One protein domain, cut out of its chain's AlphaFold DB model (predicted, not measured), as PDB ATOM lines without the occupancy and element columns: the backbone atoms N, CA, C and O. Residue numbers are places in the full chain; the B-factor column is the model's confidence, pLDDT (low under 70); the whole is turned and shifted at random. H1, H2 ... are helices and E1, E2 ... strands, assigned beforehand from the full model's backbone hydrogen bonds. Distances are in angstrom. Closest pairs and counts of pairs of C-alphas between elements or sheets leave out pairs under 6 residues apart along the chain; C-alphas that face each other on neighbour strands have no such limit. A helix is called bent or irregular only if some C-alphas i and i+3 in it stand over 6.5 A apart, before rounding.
ATOM      1  N   ASP A   2     110.715 188.631 185.206       61.28
ATOM      2  CA  ASP A   2     111.194 189.871 184.565       61.28
ATOM      3  C   ASP A   2     111.873 190.882 185.506       61.28
ATOM      4  O   ASP A   2     112.862 191.501 185.131       61.28
ATOM      5  N   GLU A   3     111.438 190.986 186.764       61.97
ATOM      6  CA  GLU A   3     111.922 192.010 187.709       61.97
ATOM      7  C   GLU A   3     113.425 191.890 188.050       61.97
ATOM      8  O   GLU A   3     114.154 192.878 188.148       61.97
ATOM      9  N   VAL A   4     113.938 190.658 188.160       64.69
ATOM     10  CA  VAL A   4     115.372 190.399 188.401       64.69
ATOM     11  C   VAL A   4     116.215 190.715 187.161       64.69
ATOM     12  O   VAL A   4     117.378 191.102 187.284       64.69
ATOM     13  N   LYS A   5     115.641 190.562 185.963       67.50
ATOM     14  CA  LYS A   5     116.316 190.830 184.690       67.50
ATOM     15  C   LYS A   5     116.448 192.338 184.453       67.50
ATOM     16  O   LYS A   5     117.530 192.786 184.081       67.50
ATOM     17  N   ASP A   6     115.410 193.104 184.783       75.94
ATOM     18  CA  ASP A   6     115.404 194.569 184.687       75.94
ATOM     19  C   ASP A   6     116.409 195.221 185.648       75.94
ATOM     20  O   ASP A   6     117.181 196.104 185.271       75.94
ATOM     21  N   ARG A   7     116.506 194.717 186.885       83.00
ATOM     22  CA  ARG A   7     117.475 195.234 187.862       83.00
ATOM     23  C   ARG A   7     118.925 194.981 187.445       83.00
ATOM     24  O   ARG A   7     119.776 195.845 187.643       83.00
ATOM     25  N   ARG A   8     119.217 193.822 186.844       84.75
ATOM     26  CA  ARG A   8     120.549 193.518 186.285       84.75
ATOM     27  C   ARG A   8     120.895 194.445 185.119       84.75
ATOM     28  O   ARG A   8     122.033 194.897 185.046       84.75
ATOM     29  N   ALA A   9     119.928 194.754 184.255       86.69
ATOM     30  CA  ALA A   9     120.119 195.691 183.151       86.69
ATOM     31  C   ALA A   9     120.422 197.112 183.655       86.69
ATOM     32  O   ALA A   9     121.382 197.728 183.200       86.69
ATOM     33  N   LEU A  10     119.683 197.598 184.657       88.56
ATOM     34  CA  LEU A  10     119.939 198.904 185.276       88.56
ATOM     35  C   LEU A  10     121.320 198.983 185.939       88.56
ATOM     36  O   LEU A  10     122.019 199.981 185.781       88.56
ATOM     37  N   ILE A  11     121.741 197.924 186.638       89.31
ATOM     38  CA  ILE A  11     123.086 197.847 187.230       89.31
ATOM     39  C   ILE A  11     124.160 197.883 186.135       89.31
ATOM     40  O   ILE A  11     125.136 198.616 186.272       89.31
ATOM     41  N   ALA A  12     123.977 197.137 185.043       89.38
ATOM     42  CA  ALA A  12     124.928 197.118 183.933       89.38
ATOM     43  C   ALA A  12     125.061 198.493 183.259       89.38
ATOM     44  O   ALA A  12     126.173 198.932 182.977       89.38
ATOM     45  N   ILE A  13     123.946 199.204 183.060       90.94
ATOM     46  CA  ILE A  13     123.950 200.572 182.520       90.94
ATOM     47  C   ILE A  13     124.671 201.523 183.480       90.94
ATOM     48  O   ILE A  13     125.538 202.280 183.051       90.94
ATOM     49  N   GLY A  14     124.360 201.456 184.779       91.44
ATOM     50  CA  GLY A  14     125.035 202.266 185.795       91.44
ATOM     51  C   GLY A  14     126.549 202.035 185.815       91.44
ATOM     52  O   GLY A  14     127.316 202.996 185.837       91.44
ATOM     53  N   ALA A  15     126.984 200.775 185.727       89.56
ATOM     54  CA  ALA A  15     128.397 200.419 185.643       89.56
ATOM     55  C   ALA A  15     129.054 200.953 184.359       89.56
ATOM     56  O   ALA A  15     130.138 201.522 184.428       89.56
ATOM     57  N   ALA A  16     128.392 200.838 183.205       90.56
ATOM     58  CA  ALA A  16     128.914 201.358 181.942       90.56
ATOM     59  C   ALA A  16     129.111 202.882 181.984       90.56
ATOM     60  O   ALA A  16     130.166 203.374 181.590       90.56
ATOM     61  N   VAL A  17     128.140 203.629 182.521       93.56
ATOM     62  CA  VAL A  17     128.254 205.088 182.686       93.56
ATOM     63  C   VAL A  17     129.404 205.449 183.627       93.56
ATOM     64  O   VAL A  17     130.174 206.355 183.318       93.56
ATOM     65  N   ALA A  18     129.561 204.726 184.739       90.94
ATOM     66  CA  ALA A  18     130.668 204.947 185.665       90.94
ATOM     67  C   ALA A  18     132.034 204.696 185.001       90.94
ATOM     68  O   ALA A  18     132.926 205.532 185.126       90.94
ATOM     69  N   LEU A  19     132.188 203.601 184.246       90.88
ATOM     70  CA  LEU A  19     133.429 203.291 183.523       90.88
ATOM     71  C   LEU A  19     133.759 204.364 182.474       90.88
ATOM     72  O   LEU A  19     134.907 204.797 182.393       90.88
ATOM     73  N   ILE A  20     132.756 204.845 181.731       92.25
ATOM     74  CA  ILE A  20     132.926 205.941 180.764       92.25
ATOM     75  C   ILE A  20     133.358 207.226 181.474       92.25
ATOM     76  O   ILE A  20     134.289 207.882 181.022       92.25
ATOM     77  N   ALA A  21     132.728 207.590 182.594       93.25
ATOM     78  CA  ALA A  21     133.111 208.788 183.339       93.25
ATOM     79  C   ALA A  21     134.566 208.713 183.831       93.25
ATOM     80  O   ALA A  21     135.309 209.684 183.709       93.25
ATOM     81  N   CYS A  22     134.997 207.546 184.317       92.81
ATOM     82  CA  CYS A  22     136.365 207.327 184.790       92.81
ATOM     83  C   CYS A  22     137.414 207.434 183.677       92.81
ATOM     84  O   CYS A  22     138.544 207.830 183.949       92.81
ATOM     85  N   PHE A  23     137.045 207.141 182.428       91.50
ATOM     86  CA  PHE A  23     137.925 207.307 181.271       91.50
ATOM     87  C   PHE A  23     138.321 208.776 181.022       91.50
ATOM     88  O   PHE A  23     139.408 209.038 180.518       91.50
ATOM     89  N   PHE A  24     137.474 209.742 181.396       93.19
ATOM     90  CA  PHE A  24     137.730 211.175 181.185       93.19
ATOM     91  C   PHE A  24     138.397 211.880 182.373       93.19
ATOM     92  O   PHE A  24     138.715 213.065 182.275       93.19
ATOM     93  N   ILE A  25     138.592 211.189 183.498       93.31
ATOM     94  CA  ILE A  25     139.254 211.764 184.672       93.31
ATOM     95  C   ILE A  25     140.757 211.499 184.538       93.31
ATOM     96  O   ILE A  25     141.142 210.328 184.590       93.31
ATOM     97  N   PRO A  26     141.604 212.535 184.376       92.62
ATOM     98  CA  PRO A  26     143.043 212.350 184.252       92.62
ATOM     99  C   PRO A  26     143.622 211.759 185.539       92.62
ATOM    100  O   PRO A  26     143.215 212.128 186.645       92.62
ATOM    101  N   TYR A  27     144.563 210.832 185.390       91.19
ATOM    102  CA  TYR A  27     145.224 210.161 186.503       91.19
ATOM    103  C   TYR A  27     146.594 209.630 186.075       91.19
ATOM    104  O   TYR A  27     146.707 208.900 185.089       91.19
ATOM    105  N   SER A  28     147.626 209.974 186.838       89.94
ATOM    106  CA  SER A  28     148.988 209.495 186.604       89.94
ATOM    107  C   SER A  28     149.232 208.217 187.407       89.94
ATOM    108  O   SER A  28     148.906 208.143 188.595       89.94
ATOM    109  N   HIS A  29     149.790 207.204 186.754       88.25
ATOM    110  CA  HIS A  29     149.957 205.862 187.306       88.25
ATOM    111  C   HIS A  29     151.206 205.186 186.744       88.25
ATOM    112  O   HIS A  29     151.839 205.685 185.819       88.25
ATOM    113  N   TRP A  30     151.563 204.057 187.342       88.06
ATOM    114  CA  TRP A  30     152.567 203.154 186.798       88.06
ATOM    115  C   TRP A  30     151.911 202.289 185.723       88.06
ATOM    116  O   TRP A  30     150.798 201.812 185.929       88.06
ATOM    117  N   ASP A  31     152.567 202.137 184.577       83.62
ATOM    118  CA  ASP A  31     152.046 201.382 183.431       83.62
ATOM    119  C   ASP A  31     151.945 199.871 183.698       83.62
ATOM    120  O   ASP A  31     151.029 199.205 183.220       83.62
ATOM    121  N   THR A  32     152.880 199.337 184.483       79.00
ATOM    122  CA  THR A  32     152.946 197.936 184.887       79.00
ATOM    123  C   THR A  32     153.278 197.826 186.367       79.00
ATOM    124  O   THR A  32     154.066 198.609 186.912       79.00
ATOM    125  N   ASP A  33     152.727 196.802 187.010       77.00
ATOM    126  CA  ASP A  33     153.133 196.417 188.354       77.00
ATOM    127  C   ASP A  33     154.434 195.605 188.311       77.00
ATOM    128  O   ASP A  33     154.666 194.805 187.400       77.00
ATOM    129  N   ILE A  34     155.279 195.785 189.329       76.94
ATOM    130  CA  ILE A  34     156.486 194.973 189.514       76.94
ATOM    131  C   ILE A  34     156.094 193.716 190.292       76.94
ATOM    132  O   ILE A  34     155.745 193.780 191.476       76.94
ATOM    133  N   VAL A  35     156.152 192.556 189.634       69.00
ATOM    134  CA  VAL A  35     155.709 191.292 190.234       69.00
ATOM    135  C   VAL A  35     156.695 190.883 191.338       69.00
ATOM    136  O   VAL A  35     157.889 190.694 191.117       69.00
ATOM    137  N   SER A  36     156.173 190.817 192.560       50.75
ATOM    138  CA  SER A  36     156.899 190.651 193.824       50.75
ATOM    139  C   SER A  36     157.928 189.505 193.851       50.75
ATOM    140  O   SER A  36     157.715 188.423 193.310       50.75
ATOM    141  N   GLY A  37     159.044 189.768 194.541       56.09
ATOM    142  CA  GLY A  37     160.299 188.998 194.554       56.09
ATOM    143  C   GLY A  37     161.521 189.894 194.316       56.09
ATOM    144  O   GLY A  37     162.664 189.501 194.561       56.09
ATOM    145  N   ARG A  38     161.256 191.126 193.874       64.19
ATOM    146  CA  ARG A  38     162.242 192.088 193.422       64.19
ATOM    147  C   ARG A  38     162.253 193.326 194.316       64.19
ATOM    148  O   ARG A  38     161.206 193.909 194.582       64.19
ATOM    149  N   LEU A  39     163.430 193.698 194.816       75.38
ATOM    150  CA  LEU A  39     163.641 195.025 195.393       75.38
ATOM    151  C   LEU A  39     163.367 196.062 194.295       75.38
ATOM    152  O   LEU A  39     163.564 195.776 193.113       75.38
ATOM    153  N   VAL A  40     162.880 197.241 194.679       84.56
ATOM    154  CA  VAL A  40     162.506 198.292 193.729       84.56
ATOM    155  C   VAL A  40     163.341 199.531 193.993       84.56
ATOM    156  O   VAL A  40     163.425 200.002 195.128       84.56
ATOM    157  N   SER A  41     163.932 200.066 192.933       86.25
ATOM    158  CA  SER A  41     164.582 201.373 192.930       86.25
ATOM    159  C   SER A  41     163.827 202.300 191.989       86.25
ATOM    160  O   SER A  41     163.390 201.884 190.920       86.25
ATOM    161  N   GLU A  42     163.657 203.554 192.391       90.31
ATOM    162  CA  GLU A  42     163.039 204.581 191.551       90.31
ATOM    163  C   GLU A  42     164.110 205.490 190.944       90.31
ATOM    164  O   GLU A  42     165.190 205.654 191.520       90.31
ATOM    165  N   GLY A  43     163.815 206.088 189.794       90.44
ATOM    166  CA  GLY A  43     164.703 207.047 189.150       90.44
ATOM    167  C   GLY A  43     164.037 207.884 188.059       90.44
ATOM    168  O   GLY A  43     162.844 207.737 187.792       90.44
ATOM    169  N   THR A  44     164.829 208.749 187.424       92.88
ATOM    170  CA  THR A  44     164.447 209.569 186.262       92.88
ATOM    171  C   THR A  44     165.222 209.124 185.026       92.88
ATOM    172  O   THR A  44     166.438 208.955 185.111       92.88
ATOM    173  N   ILE A  45     164.577 209.030 183.864       92.44
ATOM    174  CA  ILE A  45     165.283 208.904 182.579       92.44
ATOM    175  C   ILE A  45     166.041 210.208 182.302       92.44
ATOM    176  O   ILE A  45     165.430 211.271 182.196       92.44
ATOM    177  N   VAL A  46     167.364 210.142 182.181       92.19
ATOM    178  CA  VAL A  46     168.225 211.302 181.890       92.19
ATOM    179  C   VAL A  46     168.786 211.289 180.472       92.19
ATOM    180  O   VAL A  46     169.146 212.348 179.967       92.19
ATOM    181  N   ASP A  47     168.818 210.122 179.829       90.69
ATOM    182  CA  ASP A  47     169.179 209.957 178.422       90.69
ATOM    183  C   ASP A  47     168.386 208.797 177.799       90.69
ATOM    184  O   ASP A  47     168.021 207.846 178.499       90.69
ATOM    185  N   ARG A  48     168.101 208.884 176.495       89.81
ATOM    186  CA  ARG A  48     167.291 207.914 175.741       89.81
ATOM    187  C   ARG A  48     167.891 207.671 174.355       89.81
ATOM    188  O   ARG A  48     167.839 208.548 173.494       89.81
ATOM    189  N   GLY A  49     168.374 206.453 174.143       87.69
ATOM    190  CA  GLY A  49     168.725 205.887 172.843       87.69
ATOM    191  C   GLY A  49     167.572 205.107 172.203       87.69
ATOM    192  O   GLY A  49     166.428 205.174 172.655       87.69
ATOM    193  N   GLU A  50     167.879 204.382 171.125       84.31
ATOM    194  CA  GLU A  50     166.912 203.515 170.428       84.31
ATOM    195  C   GLU A  50     166.641 202.214 171.202       84.31
ATOM    196  O   GLU A  50     165.508 201.743 171.236       84.31
ATOM    197  N   ASP A  51     167.669 201.663 171.845       85.31
ATOM    198  CA  ASP A  51     167.664 200.379 172.554       85.31
ATOM    199  C   ASP A  51     168.249 200.463 173.974       85.31
ATOM    200  O   ASP A  51     168.365 199.447 174.658       85.31
ATOM    201  N   ALA A  52     168.596 201.667 174.442       88.25
ATOM    202  CA  ALA A  52     169.085 201.887 175.799       88.25
ATOM    203  C   ALA A  52     168.564 203.188 176.438       88.25
ATOM    204  O   ALA A  52     168.400 204.206 175.765       88.25
ATOM    205  N   ILE A  53     168.314 203.173 177.750       89.81
ATOM    206  CA  ILE A  53     168.032 204.372 178.555       89.81
ATOM    207  C   ILE A  53     169.032 204.502 179.697       89.81
ATOM    208  O   ILE A  53     169.393 203.515 180.338       89.81
ATOM    209  N   VAL A  54     169.424 205.737 180.003       90.38
ATOM    210  CA  VAL A  54     170.171 206.050 181.224       90.38
ATOM    211  C   VAL A  54     169.192 206.574 182.262       90.38
ATOM    212  O   VAL A  54     168.478 207.552 182.030       90.38
ATOM    213  N   VAL A  55     169.183 205.945 183.431       89.56
ATOM    214  CA  VAL A  55     168.331 206.292 184.565       89.56
ATOM    215  C   VAL A  55     169.189 206.825 185.701       89.56
ATOM    216  O   VAL A  55     170.151 206.188 186.119       89.56
ATOM    217  N   ARG A  56     168.821 207.979 186.252       90.06
ATOM    218  CA  ARG A  56     169.386 208.482 187.505       90.06
ATOM    219  C   ARG A  56     168.532 208.020 188.673       90.06
ATOM    220  O   ARG A  56     167.345 208.332 188.717       90.06
ATOM    221  N   LEU A  57     169.129 207.315 189.626       88.38
ATOM    222  CA  LEU A  57     168.392 206.752 190.757       88.38
ATOM    223  C   LEU A  57     168.092 207.783 191.839       88.38
ATOM    224  O   LEU A  57     168.873 208.712 192.071       88.38
ATOM    225  N   TYR A  58     167.003 207.557 192.562       87.31
ATOM    226  CA  TYR A  58     166.644 208.290 193.768       87.31
ATOM    227  C   TYR A  58     167.107 207.564 195.030       87.31
ATOM    228  O   TYR A  58     167.202 206.338 195.077       87.31
ATOM    229  N   THR A  59     167.320 208.336 196.091       77.00
ATOM    230  CA  THR A  59     167.338 207.836 197.464       77.00
ATOM    231  C   THR A  59     166.166 208.444 198.220       77.00
ATOM    232  O   THR A  59     165.882 209.636 198.083       77.00
ATOM    233  N   MET A  60     165.487 207.634 199.030       63.91
ATOM    234  CA  MET A  60     164.482 208.148 199.957       63.91
ATOM    235  C   MET A  60     165.190 208.710 201.187       63.91
ATOM    236  O   MET A  60     166.055 208.052 201.775       63.91
ATOM    237  N   THR A  61     164.837 209.929 201.577       57.22
ATOM    238  CA  THR A  61     165.158 210.452 202.906       57.22
ATOM    239  C   THR A  61     164.065 210.054 203.895       57.22
ATOM    240  O   THR A  61     162.989 209.593 203.521       57.22
ATOM    241  N   ALA A  62     164.306 210.274 205.188       54.91
ATOM    242  CA  ALA A  62     163.283 210.086 206.218       54.91
ATOM    243  C   ALA A  62     162.070 211.039 206.083       54.91
ATOM    244  O   ALA A  62     161.134 210.920 206.869       54.91
ATOM    245  N   SER A  63     162.092 211.997 205.143       56.72
ATOM    246  CA  SER A  63     161.035 212.994 204.916       56.72
ATOM    247  C   SER A  63     160.126 212.688 203.720       56.72
ATOM    248  O   SER A  63     159.391 213.572 203.303       56.72
ATOM    249  N   ASP A  64     160.165 211.468 203.168       58.53
ATOM    250  CA  ASP A  64     159.487 211.072 201.915       58.53
ATOM    251  C   ASP A  64     159.906 211.885 200.671       58.53
ATOM    252  O   ASP A  64     159.398 211.661 199.570       58.53
ATOM    253  N   ASP A  65     160.885 212.783 200.808       71.44
ATOM    254  CA  ASP A  65     161.458 213.507 199.684       71.44
ATOM    255  C   ASP A  65     162.366 212.569 198.880       71.44
ATOM    256  O   ASP A  65     163.305 211.955 199.401       71.44
ATOM    257  N   MET A  66     162.096 212.472 197.579       70.56
ATOM    258  CA  MET A  66     162.976 211.777 196.645       70.56
ATOM    259  C   MET A  66     164.136 212.701 196.291       70.56
ATOM    260  O   MET A  66     163.948 213.726 195.635       70.56
ATOM    261  N   LEU A  67     165.344 212.338 196.719       78.69
ATOM    262  CA  LEU A  67     166.559 213.029 196.308       78.69
ATOM    263  C   LEU A  67     167.217 212.261 195.172       78.69
ATOM    264  O   LEU A  67     167.561 211.087 195.323       78.69
ATOM    265  N   GLU A  68     167.429 212.938 194.045       77.06
ATOM    266  CA  GLU A  68     168.254 212.394 192.975       77.06
ATOM    267  C   GLU A  68     169.675 212.139 193.478       77.06
ATOM    268  O   GLU A  68     170.313 213.002 194.087       77.06
ATOM    269  N   THR A  69     170.179 210.940 193.217       75.75
ATOM    270  CA  THR A  69     171.558 210.573 193.530       75.75
ATOM    271  C   THR A  69     172.470 210.907 192.353       75.75
ATOM    272  O   THR A  69     172.021 211.074 191.221       75.75
ATOM    273  N   GLY A  70     173.782 210.949 192.591       75.06
ATOM    274  CA  GLY A  70     174.780 210.950 191.512       75.06
ATOM    275  C   GLY A  70     174.983 209.573 190.870       75.06
ATOM    276  O   GLY A  70     176.019 209.351 190.252       75.06
ATOM    277  N   THR A  71     174.052 208.638 191.078       79.69
ATOM    278  CA  THR A  71     174.156 207.254 190.613       79.69
ATOM    279  C   THR A  71     173.315 207.075 189.366       79.69
ATOM    280  O   THR A  71     172.125 207.407 189.354       79.69
ATOM    281  N   PHE A  72     173.939 206.523 188.336       84.25
ATOM    282  CA  PHE A  72     173.317 206.258 187.051       84.25
ATOM    283  C   PHE A  72     173.241 204.754 186.820       84.25
ATOM    284  O   PHE A  72     174.098 204.005 187.289       84.25
ATOM    285  N   LEU A  73     172.222 204.337 186.078       84.31
ATOM    286  CA  LEU A  73     172.026 202.974 185.608       84.31
ATOM    287  C   LEU A  73     171.738 203.002 184.106       84.31
ATOM    288  O   LEU A  73     170.874 203.762 183.675       84.31
ATOM    289  N   LEU A  74     172.437 202.184 183.323       87.25
ATOM    290  CA  LEU A  74     172.122 201.966 181.914       87.25
ATOM    291  C   LEU A  74     171.281 200.702 181.797       87.25
ATOM    292  O   LEU A  74     171.647 199.652 182.327       87.25
ATOM    293  N   LEU A  75     170.146 200.831 181.124       86.69
ATOM    294  CA  LEU A  75     169.206 199.745 180.895       86.69
ATOM    295  C   LEU A  75     169.067 199.530 179.395       86.69
ATOM    296  O   LEU A  75     168.673 200.455 178.685       86.69
ATOM    297  N   GLU A  76     169.379 198.324 178.940       87.69
ATOM    298  CA  GLU A  76     169.353 197.935 177.531       87.69
ATOM    299  C   GLU A  76     168.196 196.972 177.252       87.69
ATOM    300  O   GLU A  76     167.894 196.079 178.049       87.69
ATOM    301  N   GLY A  77     167.539 197.146 176.109       84.12
ATOM    302  CA  GLY A  77     166.436 196.305 175.661       84.12
ATOM    303  C   GLY A  77     165.319 197.097 174.990       84.12
ATOM    304  O   GLY A  77     165.532 198.151 174.397       84.12
ATOM    305  N   TYR A  78     164.102 196.555 175.048       84.12
ATOM    306  CA  TYR A  78     162.941 197.192 174.434       84.12
ATOM    307  C   TYR A  78     162.487 198.411 175.243       84.12
ATOM    308  O   TYR A  78     162.018 198.274 176.372       84.12
ATOM    309  N   ILE A  79     162.572 199.595 174.638       85.25
ATOM    310  CA  ILE A  79     162.102 200.845 175.235       85.25
ATOM    311  C   ILE A  79     160.791 201.247 174.561       85.25
ATOM    312  O   ILE A  79     160.754 201.341 173.333       85.25
ATOM    313  N   PRO A  80     159.726 201.522 175.328       84.94
ATOM    314  CA  PRO A  80     158.487 202.042 174.770       84.94
ATOM    315  C   PRO A  80     158.693 203.351 173.987       84.94
ATOM    316  O   PRO A  80     159.478 204.227 174.370       84.94
ATOM    317  N   ASP A  81     157.957 203.514 172.887       86.56
ATOM    318  CA  ASP A  81     158.021 204.722 172.050       86.56
ATOM    319  C   ASP A  81     157.607 205.991 172.808       86.56
ATOM    320  O   ASP A  81     158.086 207.086 172.513       86.56
ATOM    321  N   ASP A  82     156.734 205.841 173.798       85.75
ATOM    322  CA  ASP A  82     156.229 206.896 174.668       85.75
ATOM    323  C   ASP A  82     157.104 207.144 175.903       85.75
ATOM    324  O   ASP A  82     156.782 208.027 176.696       85.75
ATOM    325  N   ALA A  83     158.229 206.439 176.060       88.69
ATOM    326  CA  ALA A  83     159.201 206.758 177.096       88.69
ATOM    327  C   ALA A  83     159.970 208.048 176.754       88.69
ATOM    328  O   ALA A  83     160.453 208.203 175.631       88.69
ATOM    329  N   TYR A  84     160.148 208.968 177.709       92.06
ATOM    330  CA  TYR A  84     160.795 210.268 177.459       92.06
ATOM    331  C   TYR A  84     161.746 210.727 178.576       92.06
ATOM    332  O   TYR A  84     161.647 210.322 179.732       92.06
ATOM    333  N   ILE A  85     162.685 211.616 178.232       94.38
ATOM    334  CA  ILE A  85     163.635 212.204 179.191       94.38
ATOM    335  C   ILE A  85     162.875 213.023 180.242       94.38
ATOM    336  O   ILE A  85     162.043 213.864 179.906       94.38
ATOM    337  N   GLY A  86     163.190 212.812 181.518       90.81
ATOM    338  CA  GLY A  86     162.493 213.411 182.656       90.81
ATOM    339  C   GLY A  86     161.358 212.546 183.209       90.81
ATOM    340  O   GLY A  86     160.796 212.879 184.252       90.81
ATOM    341  N   GLN A  87     161.019 211.437 182.549       92.50
ATOM    342  CA  GLN A  87     160.009 210.509 183.035       92.50
ATOM    343  C   GLN A  87     160.525 209.710 184.233       92.50
ATOM    344  O   GLN A  87     161.689 209.297 184.280       92.50
ATOM    345  N   ARG A  88     159.637 209.479 185.205       92.50
ATOM    346  CA  ARG A  88     159.924 208.626 186.358       92.50
ATOM    347  C   ARG A  88     159.808 207.158 185.977       92.50
ATOM    348  O   ARG A  88     158.878 206.773 185.273       92.50
ATOM    349  N   VAL A  89     160.714 206.347 186.506       90.94
ATOM    350  CA  VAL A  89     160.739 204.897 186.309       90.94
ATOM    351  C   VAL A  89     160.921 204.159 187.632       90.94
ATOM    352  O   VAL A  89     161.522 204.674 188.578       90.94
ATOM    353  N   ARG A  90     160.412 202.931 187.679       89.94
ATOM    354  CA  ARG A  90     160.629 201.937 188.730       89.94
ATOM    355  C   ARG A  90     161.372 200.756 188.144       89.94
ATOM    356  O   ARG A  90     160.958 200.221 187.127       89.94
ATOM    357  N   ILE A  91     162.433 200.331 188.811       88.12
ATOM    358  CA  ILE A  91     163.286 199.225 188.390       88.12
ATOM    359  C   ILE A  91     163.174 198.130 189.443       88.12
ATOM    360  O   ILE A  91     163.640 198.298 190.572       88.12
ATOM    361  N   GLY A  92     162.536 197.023 189.082       86.38
ATOM    362  CA  GLY A  92     162.460 195.807 189.879       86.38
ATOM    363  C   GLY A  92     163.610 194.856 189.555       86.38
ATOM    364  O   GLY A  92     163.727 194.399 188.419       86.38
ATOM    365  N   TYR A  93     164.397 194.476 190.560       83.44
ATOM    366  CA  TYR A  93     165.547 193.566 190.452       83.44
ATOM    367  C   TYR A  93     165.562 192.505 191.556       83.44
ATOM    368  O   TYR A  93     164.977 192.701 192.619       83.44
ATOM    369  N   SER A  94     166.224 191.368 191.323       78.88
ATOM    370  CA  SER A  94     166.224 190.236 192.262       78.88
ATOM    371  C   SER A  94     166.731 190.640 193.651       78.88
ATOM    372  O   SER A  94     167.772 191.284 193.771       78.88
ATOM    373  N   SER A  95     166.030 190.239 194.718       70.25
ATOM    374  CA  SER A  95     166.487 190.500 196.093       70.25
ATOM    375  C   SER A  95     167.721 189.682 196.492       70.25
ATOM    376  O   SER A  95     168.423 190.081 197.419       70.25
ATOM    377  N   SER A  96     167.998 188.564 195.806       73.88
ATOM    378  CA  SER A  96     169.183 187.731 196.057       73.88
ATOM    379  C   SER A  96     170.470 188.376 195.561       73.88
ATOM    380  O   SER A  96     171.510 188.226 196.197       73.88
ATOM    381  N   ASP A  97     170.379 189.094 194.444       67.81
ATOM    382  CA  ASP A  97     171.535 189.658 193.757       67.81
ATOM    383  C   ASP A  97     171.653 191.152 194.097       67.81
ATOM    384  O   ASP A  97     172.732 191.659 194.362       67.81
ATOM    385  N   GLY A  98     170.546 191.883 194.229       73.31
ATOM    386  CA  GLY A  98     170.597 193.338 194.365       73.31
ATOM    387  C   GLY A  98     170.958 194.015 193.037       73.31
ATOM    388  O   GLY A  98     171.392 193.375 192.081       73.31
ATOM    389  N   LEU A  99     170.752 195.332 192.959       75.62
ATOM    390  CA  LEU A  99     170.743 196.048 191.676       75.62
ATOM    391  C   LEU A  99     172.074 195.974 190.909       75.62
ATOM    392  O   LEU A  99     172.069 195.987 189.690       75.62
ATOM    393  N   TYR A 100     173.201 195.859 191.613       74.25
ATOM    394  CA  TYR A 100     174.537 195.923 191.007       74.25
ATOM    395  C   TYR A 100     175.351 194.631 191.115       74.25
ATOM    396  O   TYR A 100     176.509 194.626 190.712       74.25
ATOM    397  N   ALA A 101     174.830 193.547 191.705       70.38
ATOM    398  CA  ALA A 101     175.679 192.365 191.908       70.38
ATOM    399  C   ALA A 101     175.786 191.457 190.685       70.38
ATOM    400  O   ALA A 101     176.688 190.624 190.638       70.38
ATOM    401  N   ASN A 102     174.874 191.594 189.723       74.00
ATOM    402  CA  ASN A 102     174.909 190.839 188.482       74.00
ATOM    403  C   ASN A 102     174.550 191.762 187.304       74.00
ATOM    404  O   ASN A 102     173.384 192.157 187.215       74.00
ATOM    405  N   PRO A 103     175.509 192.113 186.428       67.50
ATOM    406  CA  PRO A 103     175.227 192.919 185.242       67.50
ATOM    407  C   PRO A 103     174.332 192.158 184.254       67.50
ATOM    408  O   PRO A 103     173.408 192.726 183.697       67.50
ATOM    409  N   ASP A 104     174.450 190.832 184.156       72.44
ATOM    410  CA  ASP A 104     173.611 190.027 183.257       72.44
ATOM    411  C   ASP A 104     172.172 189.820 183.781       72.44
ATOM    412  O   ASP A 104     171.405 189.015 183.237       72.44
ATOM    413  N   GLN A 105     171.781 190.485 184.877       77.44
ATOM    414  CA  GLN A 105     170.431 190.346 185.407       77.44
ATOM    415  C   GLN A 105     169.414 191.086 184.540       77.44
ATOM    416  O   GLN A 105     169.591 192.238 184.145       77.44
ATOM    417  N   VAL A 106     168.281 190.425 184.326       82.44
ATOM    418  CA  VAL A 106     167.109 191.038 183.711       82.44
ATOM    419  C   VAL A 106     166.297 191.731 184.799       82.44
ATOM    420  O   VAL A 106     165.862 191.077 185.750       82.44
ATOM    421  N   VAL A 107     166.055 193.025 184.658       83.56
ATOM    422  CA  VAL A 107     165.200 193.845 185.520       83.56
ATOM    423  C   VAL A 107     163.868 194.140 184.849       83.56
ATOM    424  O   VAL A 107     163.774 194.163 183.632       83.56
ATOM    425  N   GLN A 108     162.831 194.366 185.648       86.44
ATOM    426  CA  GLN A 108     161.540 194.839 185.151       86.44
ATOM    427  C   GLN A 108     161.486 196.342 185.321       86.44
ATOM    428  O   GLN A 108     161.788 196.838 186.409       86.44
ATOM    429  N   VAL A 109     161.087 197.053 184.275       87.31
ATOM    430  CA  VAL A 109     160.964 198.507 184.324       87.31
ATOM    431  C   VAL A 109     159.520 198.929 184.161       87.31
ATOM    432  O   VAL A 109     158.839 198.527 183.231       87.31
ATOM    433  N   SER A 110     159.056 199.757 185.080       89.19
ATOM    434  CA  SER A 110     157.737 200.368 185.034       89.19
ATOM    435  C   SER A 110     157.893 201.867 184.833       89.19
ATOM    436  O   SER A 110     158.733 202.501 185.478       89.19
ATOM    437  N   TYR A 111     157.115 202.427 183.919       90.19
ATOM    438  CA  TYR A 111     157.156 203.823 183.515       90.19
ATOM    439  C   TYR A 111     155.984 204.574 184.141       90.19
ATOM    440  O   TYR A 111     154.847 204.100 184.174       90.19
ATOM    441  N   TYR A 112     156.254 205.771 184.658       91.31
ATOM    442  CA  TYR A 112     155.205 206.638 185.177       91.31
ATOM    443  C   TYR A 112     154.547 207.374 184.016       91.31
ATOM    444  O   TYR A 112     155.197 208.171 183.334       91.31
ATOM    445  N   VAL A 113     153.272 207.094 183.783       89.25
ATOM    446  CA  VAL A 113     152.528 207.579 182.621       89.25
ATOM    447  C   VAL A 113     151.291 208.362 183.041       89.25
ATOM    448  O   VAL A 113     150.610 208.050 184.025       89.25
ATOM    449  N   ASP A 114     150.980 209.385 182.254       90.12
ATOM    450  CA  ASP A 114     149.727 210.115 182.363       90.12
ATOM    451  C   ASP A 114     148.636 209.362 181.600       90.12
ATOM    452  O   ASP A 114     148.708 209.176 180.386       90.12
ATOM    453  N   GLY A 115     147.594 208.939 182.308       89.12
ATOM    454  CA  GLY A 115     146.428 208.316 181.700       89.12
ATOM    455  C   GLY A 115     145.152 208.753 182.392       89.12
ATOM    456  O   GLY A 115     144.924 209.944 182.615       89.12
ATOM    457  N   ASN A 116     144.288 207.794 182.710       92.69
ATOM    458  CA  ASN A 116     142.997 208.081 183.319       92.69
ATOM    459  C   ASN A 116     142.678 207.142 184.482       92.69
ATOM    460  O   ASN A 116     143.319 206.113 184.695       92.69
ATOM    461  N   LEU A 117     141.667 207.525 185.261       92.38
ATOM    462  CA  LEU A 117     141.257 206.807 186.465       92.38
ATOM    463  C   LEU A 117     140.798 205.372 186.160       92.38
ATOM    464  O   LEU A 117     140.946 204.476 186.995       92.38
ATOM    465  N   LEU A 118     140.240 205.138 184.967       89.38
ATOM    466  CA  LEU A 118     139.856 203.798 184.542       89.38
ATOM    467  C   LEU A 118     141.086 202.894 184.401       89.38
ATOM    468  O   LEU A 118     141.084 201.808 184.977       89.38
ATOM    469  N   THR A 119     142.122 203.328 183.680       85.50
ATOM    470  CA  THR A 119     143.324 202.513 183.452       85.50
ATOM    471  C   THR A 119     144.176 202.389 184.705       85.50
ATOM    472  O   THR A 119     144.500 201.274 185.097       85.50
ATOM    473  N   GLY A 120     144.459 203.500 185.385       83.00
ATOM    474  CA  GLY A 120     145.447 203.515 186.464       83.00
ATOM    475  C   GLY A 120     144.943 203.145 187.853       83.00
ATOM    476  O   GLY A 120     145.749 203.012 188.765       83.00
ATOM    477  N   PHE A 121     143.631 203.009 188.057       86.12
ATOM    478  CA  PHE A 121     143.086 202.660 189.373       86.12
ATOM    479  C   PHE A 121     142.017 201.573 189.318       86.12
ATOM    480  O   PHE A 121     142.008 200.670 190.154       86.12
ATOM    481  N   ILE A 122     141.075 201.659 188.374       86.50
ATOM    482  CA  ILE A 122     139.968 200.696 188.311       86.50
ATOM    483  C   ILE A 122     140.431 199.372 187.706       86.50
ATOM    484  O   ILE A 122     140.197 198.329 188.314       86.50
ATOM    485  N   LEU A 123     141.050 199.395 186.522       83.62
ATOM    486  CA  LEU A 123     141.483 198.176 185.834       83.62
ATOM    487  C   LEU A 123     142.585 197.452 186.604       83.62
ATOM    488  O   LEU A 123     142.478 196.241 186.778       83.62
ATOM    489  N   ASP A 124     143.550 198.198 187.132       77.56
ATOM    490  CA  ASP A 124     144.632 197.682 187.973       77.56
ATOM    491  C   ASP A 124     144.110 196.815 189.143       77.56
ATOM    492  O   ASP A 124     144.479 195.653 189.314       77.56
ATOM    493  N   LYS A 125     143.094 197.298 189.872       78.06
ATOM    494  CA  LYS A 125     142.467 196.539 190.973       78.06
ATOM    495  C   LYS A 125     141.643 195.330 190.539       78.06
ATOM    496  O   LYS A 125     141.373 194.449 191.358       78.06
ATOM    497  N   LEU A 126     141.159 195.320 189.302       77.00
ATOM    498  CA  LEU A 126     140.337 194.234 188.766       77.00
ATOM    499  C   LEU A 126     141.189 193.134 188.128       77.00
ATOM    500  O   LEU A 126     140.743 191.988 188.063       77.00
ATOM    501  N   ILE A 127     142.390 193.475 187.659       68.69
ATOM    502  CA  ILE A 127     143.300 192.577 186.953       68.69
ATOM    503  C   ILE A 127     144.706 192.768 187.545       68.69
ATOM    504  O   ILE A 127     145.521 193.469 186.953       68.69
ATOM    505  N   PRO A 128     145.030 192.109 188.674       57.41
ATOM    506  CA  PRO A 128     146.269 192.347 189.430       57.41
ATOM    507  C   PRO A 128     147.548 191.819 188.748       57.41
ATOM    508  O   PRO A 128     148.579 191.660 189.390       57.41
ATOM    509  N   PHE A 129     147.479 191.469 187.461       54.28
ATOM    510  CA  PHE A 129     148.580 190.886 186.698       54.28
ATOM    511  C   PHE A 129     148.632 191.510 185.304       54.28
ATOM    512  O   PHE A 129     148.383 190.846 184.297       54.28
ATOM    513  N   GLN A 130     148.937 192.801 185.237       54.25
ATOM    514  CA  GLN A 130     149.493 193.382 184.024       54.25
ATOM    515  C   GLN A 130     151.004 193.415 184.210       54.25
ATOM    516  O   GLN A 130     151.532 194.285 184.885       54.25
ATOM    517  N   SER A 131     151.679 192.392 183.684       51.25
ATOM    518  CA  SER A 131     153.109 192.464 183.401       51.25
ATOM    519  C   SER A 131     153.214 192.748 181.911       51.25
ATOM    520  O   SER A 131     153.006 191.854 181.087       51.25
ATOM    521  N   ALA A 132     153.443 194.010 181.558       53.66
ATOM    522  CA  ALA A 132     153.971 194.308 180.237       53.66
ATOM    523  C   ALA A 132     155.406 193.757 180.181       53.66
ATOM    524  O   ALA A 132     156.123 193.781 181.181       53.66
ATOM    525  N   GLN A 133     155.819 193.197 179.042       55.47
ATOM    526  CA  GLN A 133     157.201 192.756 178.832       55.47
ATOM    527  C   GLN A 133     158.117 193.984 178.732       55.47
ATOM    528  O   GLN A 133     158.438 194.439 177.640       55.47
ATOM    529  N   THR A 134     158.524 194.522 179.875       67.44
ATOM    530  CA  THR A 134     159.531 195.585 180.009       67.44
ATOM    531  C   THR A 134     160.758 195.048 180.740       67.44
ATOM    532  O   THR A 134     161.320 195.668 181.646       67.44
ATOM    533  N   ASP A 135     161.138 193.831 180.362       78.56
ATOM    534  CA  ASP A 135     162.340 193.165 180.832       78.56
ATOM    535  C   ASP A 135     163.555 193.801 180.130       78.56
ATOM    536  O   ASP A 135     163.735 193.641 178.923       78.56
ATOM    537  N   LEU A 136     164.374 194.533 180.886       82.56
ATOM    538  CA  LEU A 136     165.613 195.172 180.430       82.56
ATOM    539  C   LEU A 136     166.826 194.518 181.090       82.56
ATOM    540  O   LEU A 136     166.723 193.976 182.186       82.56
ATOM    541  N   GLN A 137     167.985 194.568 180.447       83.50
ATOM    542  CA  GLN A 137     169.254 194.143 181.040       83.50
ATOM    543  C   GLN A 137     170.000 195.343 181.611       83.50
ATOM    544  O   GLN A 137     169.888 196.456 181.096       83.50
ATOM    545  N   ILE A 138     170.760 195.118 182.679       78.62
ATOM    546  CA  ILE A 138     171.665 196.135 183.207       78.62
ATOM    547  C   ILE A 138     172.960 196.084 182.399       78.62
ATOM    548  O   ILE A 138     173.649 195.074 182.387       78.62
ATOM    549  N   ALA A 139     173.331 197.184 181.757       71.31
ATOM    550  CA  ALA A 139     174.663 197.305 181.178       71.31
ATOM    551  C   ALA A 139     175.578 198.042 182.163       71.31
ATOM    552  O   ALA A 139     175.212 199.094 182.697       71.31
ATOM    553  N   ASP A 140     176.766 197.484 182.431       62.03
ATOM    554  CA  ASP A 140     177.735 198.118 183.327       62.03
ATOM    555  C   ASP A 140     178.121 199.501 182.787       62.03
ATOM    556  O   ASP A 140     178.576 199.650 181.649       62.03
TER     557      ASP A 140
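Overview. This is residues 2 to 140 of the 154 residues of an uncharacterized protein of [Collinsella] massiliensis (UniProt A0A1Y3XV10). What shape do these atoms make? A small closed barrel of six strands, with E2, E3, E4, E7, E6 and E5 round the ring, has a long helical arm, H1, of which residues 3 to 17 stick out free. Between arm and barrel, E1 pairs with the last part of E6, and H2 packs on E1. What is it built of, and how large? The printed part has 139 residues with two named helices and seven named strands, in the order H1 E1 E2 E3 E4 E5 E6 H2 E7, its class mixed and its neighbour strands antiparallel. It is loose, with a radius of gyration of the C-alphas of 19.0 A, and spans 67 by 36 by 27 A.

Arrangement. How does the first helix meet the rest? H1, residues 3 to 23, touches H2, residues 117 to 126, with residues 19 to 23 alone, at a steep tilt of 50 degrees, opposite ways; the closest C-alphas, of Cys 22 and Leu 118, are 5.0 A apart. H2 is on the barrel, outside it and over none of its strands, with its closest C-alpha to E1, residues 26 to 30, at Gly 120, 5.2 A from that of His 29. Which strands ring the barrel? E2, residues 38 to 48, E3, 52 to 60, and E4, 66 to 76, form a meander, each strand the antiparallel neighbour of the one before (N 44 to O 56, 2.9 A; N 55 to O 73, 2.8 A). With E5, residues 88 to 94, they make a Greek key, the first strand also neighbouring the fourth (N 41 to O 91, 3.0 A). E6, residues 106 to 116, pairs in staggered fashion with E7, residues 135 to 139 (N 136 to O 107, 2.8 A), E5 (N 110 to O 90, 2.8 A) and E1 (N 29 to O 113, 3.0 A), while E7 also pairs with E4 (N 137 to O 76, 2.8 A). Are the helix backbones complete? Every O i to N i+4 pair of H1 is within hydrogen-bond range, against 3 of 6 in H2, which is only just irregular, with C-alphas 120 and 123 6.7 A apart.

Along the chain. Where does the first element begin, and the last end? C-alpha 3 of H1 is at (111.922, 192.010, 187.709), and C-alpha 139 of E7 at (174.663, 197.305, 181.178). How long are the longer elements? H1 measures 30.8 A, E6 29.5 A, E3 25.4 A, E4 24.4 A and E2 24.3 A.

Size, cuts and confidence. Which links are long? E4 to E5 and E5 to E6 are long, 11 residues each, and the printed part has no cut. Where is confidence low? The mean pLDDT of the printed part is 81.0, and 24 residues are under 70, among them 127 to 134.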